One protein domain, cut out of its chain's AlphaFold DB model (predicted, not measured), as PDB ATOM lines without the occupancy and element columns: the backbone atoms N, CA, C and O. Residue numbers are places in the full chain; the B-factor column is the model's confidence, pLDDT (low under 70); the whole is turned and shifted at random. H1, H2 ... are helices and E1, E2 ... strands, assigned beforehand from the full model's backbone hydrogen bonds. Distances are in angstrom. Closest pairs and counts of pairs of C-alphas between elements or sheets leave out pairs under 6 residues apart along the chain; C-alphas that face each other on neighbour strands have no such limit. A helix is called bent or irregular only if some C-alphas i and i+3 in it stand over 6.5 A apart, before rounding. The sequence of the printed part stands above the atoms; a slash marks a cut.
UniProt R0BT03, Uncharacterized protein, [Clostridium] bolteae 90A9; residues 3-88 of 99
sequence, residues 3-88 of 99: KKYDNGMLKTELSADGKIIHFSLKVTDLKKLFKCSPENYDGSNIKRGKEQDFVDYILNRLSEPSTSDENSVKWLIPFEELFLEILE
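This is residues 3 to 88 of the 99 residues of an uncharacterized protein of [Clostridium] bolteae 90A9 (UniProt R0BT03). A long two-stranded hairpin, E1 and E2, makes one edge of a loose, open structure, with helix H2 running beside E1 in much the same lengthwise direction. H1 turns off where E2 ends, and H3, which meets H2 near residues 61 to 62, leads away from it, with H1 and H3 apart; residues 15 to 20, residues 37 to 42 and residues 81 to 88 of H3 stick out. The printed part has 86 residues with two named strands and three named helices, in the order E1, E2, H1, H2, H3. The sheet has the order E1 - E2, antiparallel, and the class is mixed, helices and strands. The whole is loose, with a radius of gyration of the C-alphas of 14.9 A and spans of 42 by 31 by 21 A.

E1, residues 9 to 16, and E2, residues 19 to 26, are antiparallel neighbours in a hairpin, with 165 degrees between their directions. N 10 and O 25 are 2.9 A apart and N 25 and O 10 are 3.3 A apart, both within hydrogen-bond range. Residues 5 to 6 also pair, antiparallel, with residues 9 to 10 of E1. H1, residues 27 to 35, follows E2 by a tight link; the closest C-alphas of E1 and H1, those of Met 9 and Val 27, are 6.4 A apart. H2, residues 51 to 62, is near E1, with 6 pairs of C-alphas within 10 A. H1 and H2 are close but not clearly touching, the closest C-alphas being those of Val 27 and Val 55 at 7.4 A, and they are about perpendicular at 79 degrees. H3, residues 74 to 88, only just touches H2, with 3 pairs of C-alphas within 8 A, through residues 61 to 62 and 74 to 75 alone; the closest C-alphas are those of Leu 62 and Trp 75, 5.0 A apart. H2 and H3 run the same way at a steep tilt of 49 degrees. H1 and H3 are apart. Every O i to N i+4 pair is within hydrogen-bond range in H1 and H2, and 9 of 11 are in H3.

E1 begins at C-alpha 9 at (100.684, 132.147, 132.067) and is 22.3 A long; E2 is 22.4 A long. H2 measures 16.8 A and H1 12.3 A. H3, 22.2 A long, ends at C-alpha 88 at (113.887, 129.888, 100.299); it is irregular, with C-alphas 75 and 78 7.0 A apart.

The two farthest C-alphas, those of Gly 49 and Glu 88, are 45.5 A apart. The printed part has no cut. The links H1 to H2, 15 residues, and H2 to H3, 11 residues, are long. The mean pLDDT of the printed part is 79.4; residues 3 to 22 and residue 70 are under 70.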
ATOM      1  N   LYS A   3     110.459 125.359 135.964       43.91
ATOM      2  CA  LYS A   3     109.031 125.596 135.699       43.91
ATOM      3  C   LYS A   3     108.540 126.686 136.665       43.91
ATOM      4  O   LYS A   3     108.593 126.481 137.876       43.91
ATOM      5  N   LYS A   4     108.109 127.846 136.161       45.53
ATOM      6  CA  LYS A   4     107.447 128.893 136.960       45.53
ATOM      7  C   LYS A   4     106.047 129.133 136.405       45.53
ATOM      8  O   LYS A   4     105.901 129.509 135.247       45.53
ATOM      9  N   TYR A   5     105.044 128.932 137.252       45.72
ATOM     10  CA  TYR A   5     103.657 129.295 136.994       45.72
ATOM     11  C   TYR A   5     103.391 130.630 137.691       45.72
ATOM     12  O   TYR A   5     103.483 130.701 138.913       45.72
ATOM     13  N   ASP A   6     103.111 131.684 136.927       47.53
ATOM     14  CA  ASP A   6     102.798 133.012 137.465       47.53
ATOM     15  C   ASP A   6     101.576 133.577 136.728       47.53
ATOM     16  O   ASP A   6     101.533 133.568 135.495       47.53
ATOM     17  N   ASN A   7     100.547 133.989 137.475       50.44
ATOM     18  CA  ASN A   7      99.295 134.575 136.964       50.44
ATOM     19  C   ASN A   7      98.605 133.826 135.797       50.44
ATOM     20  O   ASN A   7      98.015 134.444 134.909       50.44
ATOM     21  N   GLY A   8      98.647 132.489 135.779       54.62
ATOM     22  CA  GLY A   8      97.964 131.678 134.756       54.62
ATOM     23  C   GLY A   8      98.620 131.696 133.368       54.62
ATOM     24  O   GLY A   8      98.005 131.248 132.393       54.62
ATOM     25  N   MET A   9      99.858 132.194 133.273       44.22
ATOM     26  CA  MET A   9     100.684 132.147 132.067       44.22
ATOM     27  C   MET A   9     101.660 130.972 132.129       44.22
ATOM     28  O   MET A   9     102.377 130.782 133.113       44.22
ATOM     29  N   LEU A  10     101.688 130.195 131.049       52.81
ATOM     30  CA  LEU A  10     102.657 129.136 130.814       52.81
ATOM     31  C   LEU A  10     103.958 129.752 130.297       52.81
ATOM     32  O   LEU A  10     103.902 130.381 129.249       52.81
ATOM     33  N   LYS A  11     105.096 129.589 130.987       53.84
ATOM     34  CA  LYS A  11     106.396 130.132 130.550       53.84
ATOM     35  C   LYS A  11     107.397 129.020 130.236       53.84
ATOM     36  O   LYS A  11     107.722 128.226 131.118       53.84
ATOM     37  N   THR A  12     107.929 129.012 129.017       55.16
ATOM     38  CA  THR A  12     109.140 128.264 128.637       55.16
ATOM     39  C   THR A  12     110.273 129.264 128.407       55.16
ATOM     40  O   THR A  12     110.085 130.275 127.733       55.16
ATOM     41  N   GLU A  13     111.429 129.006 129.019       51.00
ATOM     42  CA  GLU A  13     112.614 129.870 128.985       51.00
ATOM     43  C   GLU A  13     113.767 129.094 128.329       51.00
ATOM     44  O   GLU A  13     114.163 128.043 128.843       51.00
ATOM     45  N   LEU A  14     114.300 129.597 127.208       48.00
ATOM     46  CA  LEU A  14     115.610 129.204 126.676       48.00
ATOM     47  C   LEU A  14     116.513 130.438 126.622       48.00
ATOM     48  O   LEU A  14     116.097 131.513 126.188       48.00
ATOM     49  N   SER A  15     117.750 130.270 127.083       45.12
ATOM     50  CA  SER A  15     118.740 131.336 127.197       45.12
ATOM     51  C   SER A  15     120.010 130.985 126.424       45.12
ATOM     52  O   SER A  15     120.618 129.951 126.701       45.12
ATOM     53  N   ALA A  16     120.447 131.893 125.552       40.84
ATOM     54  CA  ALA A  16     121.823 132.013 125.075       40.84
ATOM     55  C   ALA A  16     122.191 133.514 125.057       40.84
ATOM     56  O   ALA A  16     121.381 134.342 124.638       40.84
ATOM     57  N   ASP A  17     123.362 133.877 125.591       40.50
ATOM     58  CA  ASP A  17     123.950 135.233 125.546       40.50
ATOM     59  C   ASP A  17     123.029 136.412 125.913       40.50
ATOM     60  O   ASP A  17     122.998 137.454 125.259       40.50
ATOM     61  N   GLY A  18     122.258 136.272 126.998       52.09
ATOM     62  CA  GLY A  18     121.475 137.377 127.567       52.09
ATOM     63  C   GLY A  18     120.265 137.824 126.735       52.09
ATOM     64  O   GLY A  18     119.520 138.698 127.178       52.09
ATOM     65  N   LYS A  19     120.010 137.202 125.576       55.56
ATOM     66  CA  LYS A  19     118.780 137.375 124.797       55.56
ATOM     67  C   LYS A  19     117.861 136.190 125.077       55.56
ATOM     68  O   LYS A  19     118.031 135.105 124.536       55.56
ATOM     69  N   ILE A  20     116.908 136.394 125.982       59.47
ATOM     70  CA  ILE A  20     115.946 135.366 126.387       59.47
ATOM     71  C   ILE A  20     114.645 135.590 125.621       59.47
ATOM     72  O   ILE A  20     113.974 136.607 125.824       59.47
ATOM     73  N   ILE A  21     114.259 134.629 124.782       61.25
ATOM     74  CA  ILE A  21     112.914 134.608 124.203       61.25
ATOM     75  C   ILE A  21     111.988 133.942 125.218       61.25
ATOM     76  O   ILE A  21     112.153 132.774 125.570       61.25
ATOM     77  N   HIS A  22     111.017 134.709 125.705       67.38
ATOM     78  CA  HIS A  22     109.988 134.207 126.603       67.38
ATOM     79  C   HIS A  22     108.745 133.863 125.798       67.38
ATOM     80  O   HIS A  22     108.047 134.757 125.321       67.38
ATOM     81  N   PHE A  23     108.419 132.576 125.721       71.25
ATOM     82  CA  PHE A  23     107.102 132.170 125.253       71.25
ATOM     83  C   PHE A  23     106.137 132.172 126.414       71.25
ATOM     84  O   PHE A  23     106.402 131.586 127.464       71.25
ATOM     85  N   SER A  24     105.028 132.881 126.236       74.00
ATOM     86  CA  SER A  24     103.953 132.896 127.207       74.00
ATOM     87  C   SER A  24     102.609 132.673 126.548       74.00
ATOM     88  O   SER A  24     102.216 133.425 125.664       74.00
ATOM     89  N   LEU A  25     101.883 131.670 127.031       80.44
ATOM     90  CA  LEU A  25     100.526 131.374 126.589       80.44
ATOM     91  C   LEU A  25      99.620 131.244 127.811       80.44
ATOM     92  O   LEU A  25      99.966 130.561 128.778       80.44
ATOM     93  N   LYS A  26      98.454 131.899 127.800       86.81
ATOM     94  CA  LYS A  26      97.472 131.699 128.873       86.81
ATOM     95  C   LYS A  26      96.916 130.288 128.777       86.81
ATOM     96  O   LYS A  26      96.611 129.809 127.686       86.81
ATOM     97  N   VAL A  27      96.680 129.651 129.922       87.44
ATOM     98  CA  VAL A  27      96.053 128.317 129.947       87.44
ATOM     99  C   VAL A  27      94.699 128.329 129.224       87.44
ATOM    100  O   VAL A  27      94.372 127.381 128.519       87.44
ATOM    101  N   THR A  28      93.929 129.416 129.320       89.94
ATOM    102  CA  THR A  28      92.661 129.578 128.585       89.94
ATOM    103  C   THR A  28      92.836 129.520 127.072       89.94
ATOM    104  O   THR A  28      92.019 128.904 126.388       89.94
ATOM    105  N   ASP A  29      93.908 130.117 126.558       92.06
ATOM    106  CA  ASP A  29      94.193 130.163 125.127       92.06
ATOM    107  C   ASP A  29      94.704 128.802 124.651       92.06
ATOM    108  O   ASP A  29      94.243 128.310 123.627       92.06
ATOM    109  N   LEU A  30      95.530 128.116 125.450       92.12
ATOM    110  CA  LEU A  30      95.933 126.733 125.174       92.12
ATOM    111  C   LEU A  30      94.727 125.779 125.118       92.12
ATOM    112  O   LEU A  30      94.620 124.958 124.208       92.12
ATOM    113  N   LYS A  31      93.776 125.913 126.053       92.88
ATOM    114  CA  LYS A  31      92.516 125.146 126.032       92.88
ATOM    115  C   LYS A  31      91.703 125.443 124.770       92.88
ATOM    116  O   LYS A  31      91.106 124.531 124.199       92.88
ATOM    117  N   LYS A  32      91.670 126.707 124.333       93.88
ATOM    118  CA  LYS A  32      90.988 127.119 123.101       93.88
ATOM    119  C   LYS A  32      91.669 126.535 121.864       93.88
ATOM    120  O   LYS A  32      90.959 126.032 121.002       93.88
ATOM    121  N   LEU A  33      93.000 126.540 121.802       94.12
ATOM    122  CA  LEU A  33      93.762 125.915 120.717       94.12
ATOM    123  C   LEU A  33      93.458 124.421 120.611       94.12
ATOM    124  O   LEU A  33      93.150 123.954 119.524       94.12
ATOM    125  N   PHE A  34      93.448 123.691 121.733       95.94
ATOM    126  CA  PHE A  34      93.051 122.279 121.732       95.94
ATOM    127  C   PHE A  34      91.624 122.093 121.200       95.94
ATOM    128  O   PHE A  34      91.393 121.281 120.310       95.94
ATOM    129  N   LYS A  35      90.676 122.902 121.690       94.75
ATOM    130  CA  LYS A  35      89.276 122.842 121.257       94.75
ATOM    131  C   LYS A  35      89.104 123.127 119.761       94.75
ATOM    132  O   LYS A  35      88.255 122.506 119.132       94.75
ATOM    133  N   CYS A  36      89.870 124.073 119.225       94.62
ATOM    134  CA  CYS A  36      89.825 124.508 117.829       94.62
ATOM    135  C   CYS A  36      90.794 123.742 116.917       94.62
ATOM    136  O   CYS A  36      90.900 124.095 115.745       94.62
ATOM    137  N   SER A  37      91.510 122.742 117.436       95.81
ATOM    138  CA  SER A  37      92.412 121.926 116.629       95.81
ATOM    139  C   SER A  37      91.621 121.248 115.503       95.81
ATOM    140  O   SER A  37      90.577 120.660 115.795       95.81
ATOM    141  N   PRO A  38      92.102 121.271 114.246       94.31
ATOM    142  CA  PRO A  38      91.490 120.512 113.153       94.31
ATOM    143  C   PRO A  38      91.376 119.014 113.469       94.31
ATOM    144  O   PRO A  38      90.408 118.366 113.082       94.31
ATOM    145  N   GLU A  39      92.326 118.493 114.250       96.25
ATOM    146  CA  GLU A  39      92.362 117.099 114.702       96.25
ATOM    147  C   GLU A  39      91.365 116.800 115.835       96.25
ATOM    148  O   GLU A  39      91.133 115.644 116.176       96.25
ATOM    149  N   ASN A  40      90.741 117.823 116.426       95.94
ATOM    150  CA  ASN A  40      89.698 117.674 117.441       95.94
ATOM    151  C   ASN A  40      88.302 117.591 116.797       95.94
ATOM    152  O   ASN A  40      87.383 118.332 117.157       95.94
ATOM    153  N   TYR A  41      88.152 116.713 115.804       92.12
ATOM    154  CA  TYR A  41      86.950 116.603 114.969       92.12
ATOM    155  C   TYR A  41      85.690 116.193 115.749       92.12
ATOM    156  O   TYR A  41      84.575 116.502 115.331       92.12
ATOM    157  N   ASP A  42      85.849 115.514 116.885       94.12
ATOM    158  CA  ASP A  42      84.759 115.072 117.760       94.12
ATOM    159  C   ASP A  42      84.336 116.138 118.789       94.12
ATOM    160  O   ASP A  42      83.373 115.948 119.534       94.12
ATOM    161  N   GLY A  43      85.041 117.275 118.838       93.06
ATOM    162  CA  GLY A  43      84.788 118.335 119.806       93.06
ATOM    163  C   GLY A  43      85.148 117.945 121.241       93.06
ATOM    164  O   GLY A  43      84.529 118.456 122.184       93.06
ATOM    165  N   SER A  44      86.136 117.062 121.428       96.12
ATOM    166  CA  SER A  44      86.624 116.651 122.740       96.12
ATOM    167  C   SER A  44      87.028 117.843 123.615       96.12
ATOM    168  O   SER A  44      87.530 118.875 123.161       96.12
ATOM    169  N   ASN A  45      86.784 117.698 124.921       94.56
ATOM    170  CA  ASN A  45      87.083 118.710 125.932       94.56
ATOM    171  C   ASN A  45      87.971 118.133 127.034       94.56
ATOM    172  O   ASN A  45      87.863 116.966 127.414       94.56
ATOM    173  N   ILE A  46      88.799 118.997 127.615       95.56
ATOM    174  CA  ILE A  46      89.576 118.665 128.809       95.56
ATOM    175  C   ILE A  46      88.605 118.445 129.972       95.56
ATOM    176  O   ILE A  46      87.735 119.277 130.237       95.56
ATOM    177  N   LYS A  47      88.756 117.315 130.670       96.50
ATOM    178  CA  LYS A  47      87.910 116.961 131.817       96.50
ATOM    179  C   LYS A  47      88.033 118.016 132.923       96.50
ATOM    180  O   LYS A  47      89.121 118.521 133.198       96.50
ATOM    181  N   ARG A  48      86.919 118.314 133.597       93.62
ATOM    182  CA  ARG A  48      86.891 119.237 134.743       93.62
ATOM    183  C   ARG A  48      87.866 118.764 135.830       93.62
ATOM    184  O   ARG A  48      87.811 117.604 136.228       93.62
ATOM    185  N   GLY A  49      88.723 119.664 136.316       93.81
ATOM    186  CA  GLY A  49      89.721 119.357 137.344       93.81
ATOM    187  C   GLY A  49      90.978 118.664 136.808       93.81
ATOM    188  O   GLY A  49      91.831 118.271 137.598       93.81
ATOM    189  N   LYS A  50      91.099 118.500 135.484       96.12
ATOM    190  CA  LYS A  50      92.268 117.922 134.800       96.12
ATOM    191  C   LYS A  50      93.048 118.950 133.984       96.12
ATOM    192  O   LYS A  50      93.887 118.586 133.168       96.12
ATOM    193  N   GLU A  51      92.796 120.237 134.215       92.94
ATOM    194  CA  GLU A  51      93.518 121.322 133.555       92.94
ATOM    195  C   GLU A  51      95.030 121.263 133.786       92.94
ATOM    196  O   GLU A  51      95.787 121.477 132.843       92.94
ATOM    197  N   GLN A  52      95.467 120.954 135.007       91.00
ATOM    198  CA  GLN A  52      96.893 120.905 135.328       91.00
ATOM    199  C   GLN A  52      97.585 119.732 134.622       91.00
ATOM    200  O   GLN A  52      98.595 119.946 133.959       91.00
ATOM    201  N   ASP A  53      96.989 118.534 134.659       95.12
ATOM    202  CA  ASP A  53      97.496 117.351 133.947       95.12
ATOM    203  C   ASP A  53      97.649 117.627 132.438       95.12
ATOM    204  O   ASP A  53      98.639 117.231 131.826       95.12
ATOM    205  N   PHE A  54      96.688 118.342 131.840       94.88
ATOM    206  CA  PHE A  54      96.751 118.762 130.438       94.88
ATOM    207  C   PHE A  54      97.923 119.717 130.169       94.88
ATOM    208  O   PHE A  54      98.685 119.510 129.226       94.88
ATOM    209  N   VAL A  55      98.097 120.744 131.005       91.31
ATOM    210  CA  VAL A  55      99.200 121.709 130.871       91.31
ATOM    211  C   VAL A  55     100.559 121.027 131.051       91.31
ATOM    212  O   VAL A  55     101.460 121.233 130.239       91.31
ATOM    213  N   ASP A  56     100.699 120.185 132.076       89.81
ATOM    214  CA  ASP A  56     101.937 119.458 132.346       89.81
ATOM    215  C   ASP A  56     102.276 118.481 131.218       89.81
ATOM    216  O   ASP A  56     103.446 118.376 130.840       89.81
ATOM    217  N   TYR A  57     101.272 117.813 130.637       94.00
ATOM    218  CA  TYR A  57     101.467 116.968 129.461       94.00
ATOM    219  C   TYR A  57     102.071 117.772 128.306       94.00
ATOM    220  O   TYR A  57     103.133 117.408 127.805       94.00
ATOM    221  N   ILE A  58     101.451 118.893 127.924       90.94
ATOM    222  CA  ILE A  58     101.935 119.726 126.813       90.94
ATOM    223  C   ILE A  58     103.358 120.229 127.072       90.94
ATOM    224  O   ILE A  58     104.219 120.085 126.207       90.94
ATOM    225  N   LEU A  59     103.645 120.754 128.264       85.44
ATOM    226  CA  LEU A  59     104.986 121.235 128.613       85.44
ATOM    227  C   LEU A  59     106.059 120.155 128.524       85.44
ATOM    228  O   LEU A  59     107.158 120.406 128.024       85.44
ATOM    229  N   ASN A  60     105.754 118.968 129.046       86.25
ATOM    230  CA  ASN A  60     106.693 117.861 129.006       86.25
ATOM    231  C   ASN A  60     106.957 117.465 127.549       86.25
ATOM    232  O   ASN A  60     108.117 117.338 127.176       86.25
ATOM    233  N   ARG A  61     105.913 117.383 126.709       88.12
ATOM    234  CA  ARG A  61     106.069 117.061 125.281       88.12
ATOM    235  C   ARG A  61     106.855 118.119 124.522       88.12
ATOM    236  O   ARG A  61     107.721 117.757 123.739       88.12
ATOM    237  N   LEU A  62     106.618 119.402 124.777       85.56
ATOM    238  CA  LEU A  62     107.381 120.489 124.155       85.56
ATOM    239  C   LEU A  62     108.882 120.425 124.478       85.56
ATOM    240  O   LEU A  62     109.687 120.903 123.688       85.56
ATOM    241  N   SER A  63     109.249 119.820 125.610       82.00
ATOM    242  CA  SER A  63     110.638 119.675 126.064       82.00
ATOM    243  C   SER A  63     111.322 118.394 125.571       82.00
ATOM    244  O   SER A  63     112.509 118.209 125.826       82.00
ATOM    245  N   GLU A  64     110.588 117.482 124.930       84.44
ATOM    246  CA  GLU A  64     111.165 116.269 124.349       84.44
ATOM    247  C   GLU A  64     111.954 116.594 123.072       84.44
ATOM    248  O   GLU A  64     111.631 117.584 122.402       84.44
ATOM    249  N   PRO A  65     112.927 115.741 122.699       82.69
ATOM    250  CA  PRO A  65     113.618 115.858 121.426       82.69
ATOM    251  C   PRO A  65     112.651 115.945 120.240       82.69
ATOM    252  O   PRO A  65     111.585 115.308 120.238       82.69
ATOM    253  N   SER A  66     113.015 116.748 119.243       80.31
ATOM    254  CA  SER A  66     112.287 116.806 117.980       80.31
ATOM    255  C   SER A  66     112.420 115.476 117.238       80.31
ATOM    256  O   SER A  66     113.422 114.775 117.338       80.31
ATOM    257  N   THR A  67     111.396 115.118 116.464       78.31
ATOM    258  CA  THR A  67     111.456 113.964 115.559       78.31
ATOM    259  C   THR A  67     112.301 114.237 114.315       78.31
ATOM    260  O   THR A  67     112.695 113.289 113.647       78.31
ATOM    261  N   SER A  68     112.543 115.511 113.985       71.44
ATOM    262  CA  SER A  68     113.349 115.935 112.832       71.44
ATOM    263  C   SER A  68     114.830 116.143 113.157       71.44
ATOM    264  O   SER A  68     115.661 116.012 112.265       71.44
ATOM    265  N   ASP A  69     115.162 116.440 114.416       72.31
ATOM    266  CA  ASP A  69     116.530 116.646 114.898       72.31
ATOM    267  C   ASP A  69     116.614 116.249 116.376       72.31
ATOM    268  O   ASP A  69     115.984 116.865 117.241       72.31
ATOM    269  N   GLU A  70     117.405 115.219 116.666       69.75
ATOM    270  CA  GLU A  70     117.609 114.699 118.021       69.75
ATOM    271  C   GLU A  70     118.351 115.678 118.945       69.75
ATOM    272  O   GLU A  70     118.275 115.548 120.167       69.75
ATOM    273  N   ASN A  71     119.023 116.681 118.373       70.88
ATOM    274  CA  ASN A  71     119.700 117.743 119.114       70.88
ATOM    275  C   ASN A  71     118.788 118.946 119.393       70.88
ATOM    276  O   ASN A  71     119.179 119.857 120.126       70.88
ATOM    277  N   SER A  72     117.571 118.942 118.846       74.44
ATOM    278  CA  SER A  72     116.569 119.988 119.031       74.44
ATOM    279  C   SER A  72     115.380 119.473 119.842       74.44
ATOM    280  O   SER A  72     115.231 118.280 120.085       74.44
ATOM    281  N   VAL A  73     114.512 120.379 120.288       79.81
ATOM    282  CA  VAL A  73     113.298 120.067 121.056       79.81
ATOM    283  C   VAL A  73     112.055 120.479 120.282       79.81
ATOM    284  O   VAL A  73     112.086 121.433 119.507       79.81
ATOM    285  N   LYS A  74     110.930 119.791 120.509       83.50
ATOM    286  CA  LYS A  74     109.705 119.955 119.700       83.50
ATOM    287  C   LYS A  74     109.198 121.387 119.598       83.50
ATOM    288  O   LYS A  74     108.584 121.747 118.601       83.50
ATOM    289  N   TRP A  75     109.417 122.211 120.616       82.75
ATOM    290  CA  TRP A  75     108.934 123.586 120.578       82.75
ATOM    291  C   TRP A  75     109.715 124.496 119.621       82.75
ATOM    292  O   TRP A  75     109.197 125.554 119.279       82.75
ATOM    293  N   LEU A  76     110.908 124.096 119.166       80.81
ATOM    294  CA  LEU A  76     111.689 124.849 118.181       80.81
ATOM    295  C   LEU A  76     111.229 124.607 116.735       80.81
ATOM    296  O   LEU A  76     111.591 125.383 115.861       80.81
ATOM    297  N   ILE A  77     110.379 123.602 116.485       83.50
ATOM    298  CA  ILE A  77     109.887 123.259 115.138       83.50
ATOM    299  C   ILE A  77     109.296 124.469 114.385       83.50
ATOM    300  O   ILE A  77     109.687 124.673 113.241       83.50
ATOM    301  N   PRO A  78     108.443 125.325 114.988       84.75
ATOM    302  CA  PRO A  78     107.903 126.484 114.275       84.75
ATOM    303  C   PRO A  78     108.969 127.495 113.828       84.75
ATOM    304  O   PRO A  78     108.743 128.243 112.886       84.75
ATOM    305  N   PHE A  79     110.126 127.554 114.497       85.00
ATOM    306  CA  PHE A  79     111.228 128.408 114.048       85.00
ATOM    307  C   PHE A  79     111.925 127.827 112.828       85.00
ATOM    308  O   PHE A  79     112.242 128.583 111.923       85.00
ATOM    309  N   GLU A  80     112.123 126.509 112.790       85.19
ATOM    310  CA  GLU A  80     112.715 125.834 111.630       85.19
ATOM    311  C   GLU A  80     111.855 126.015 110.373       85.19
ATOM    312  O   GLU A  80     112.391 126.244 109.293       85.19
ATOM    313  N   GLU A  81     110.525 125.998 110.513       88.06
ATOM    314  CA  GLU A  81     109.601 126.316 109.414       88.06
ATOM    315  C   GLU A  81     109.811 127.751 108.899       88.06
ATOM    316  O   GLU A  81     109.980 127.960 107.700       88.06
ATOM    317  N   LEU A  82     109.907 128.734 109.800       90.50
ATOM    318  CA  LEU A  82     110.185 130.125 109.423       90.50
ATOM    319  C   LEU A  82     111.590 130.304 108.837       90.50
ATOM    320  O   LEU A  82     111.782 131.111 107.935       90.50
ATOM    321  N   PHE A  83     112.588 129.574 109.334       90.50
ATOM    322  CA  PHE A  83     113.935 129.606 108.769       90.50
ATOM    323  C   PHE A  83     113.942 129.062 107.347       90.50
ATOM    324  O   PHE A  83     114.606 129.647 106.497       90.50
ATOM    325  N   LEU A  84     113.181 128.002 107.066       90.38
ATOM    326  CA  LEU A  84     113.024 127.497 105.709       90.38
ATOM    327  C   LEU A  84     112.409 128.560 104.792       90.38
ATOM    328  O   LEU A  84     112.981 128.837 103.743       90.38
ATOM    329  N   GLU A  85     111.324 129.215 105.216       93.12
ATOM    330  CA  GLU A  85     110.705 130.312 104.456       93.12
ATOM    331  C   GLU A  85     111.701 131.446 104.172       93.12
ATOM    332  O   GLU A  85     111.824 131.900 103.036       93.12
ATOM    333  N   ILE A  86     112.470 131.860 105.183       94.25
ATOM    334  CA  ILE A  86     113.492 132.907 105.057       94.25
ATOM    335  C   ILE A  86     114.601 132.491 104.078       94.25
ATOM    336  O   ILE A  86     115.079 133.299 103.279       94.25
ATOM    337  N   LEU A  87     115.055 131.238 104.147       91.75
ATOM    338  CA  LEU A  87     116.145 130.738 103.310       91.75
ATOM    339  C   LEU A  87     115.704 130.513 101.859       91.75
ATOM    340  O   LEU A  87     116.479 130.797 100.948       91.75
ATOM    341  N   GLU A  88     114.474 130.049 101.636       90.12
ATOM    342  CA  GLU A  88     113.887 129.888 100.299       90.12
ATOM    343  C   GLU A  88     113.477 131.230  99.676       90.12
ATOM    344  O   GLU A  88     113.555 131.396  98.458       90.12
TER     345      GLU A  88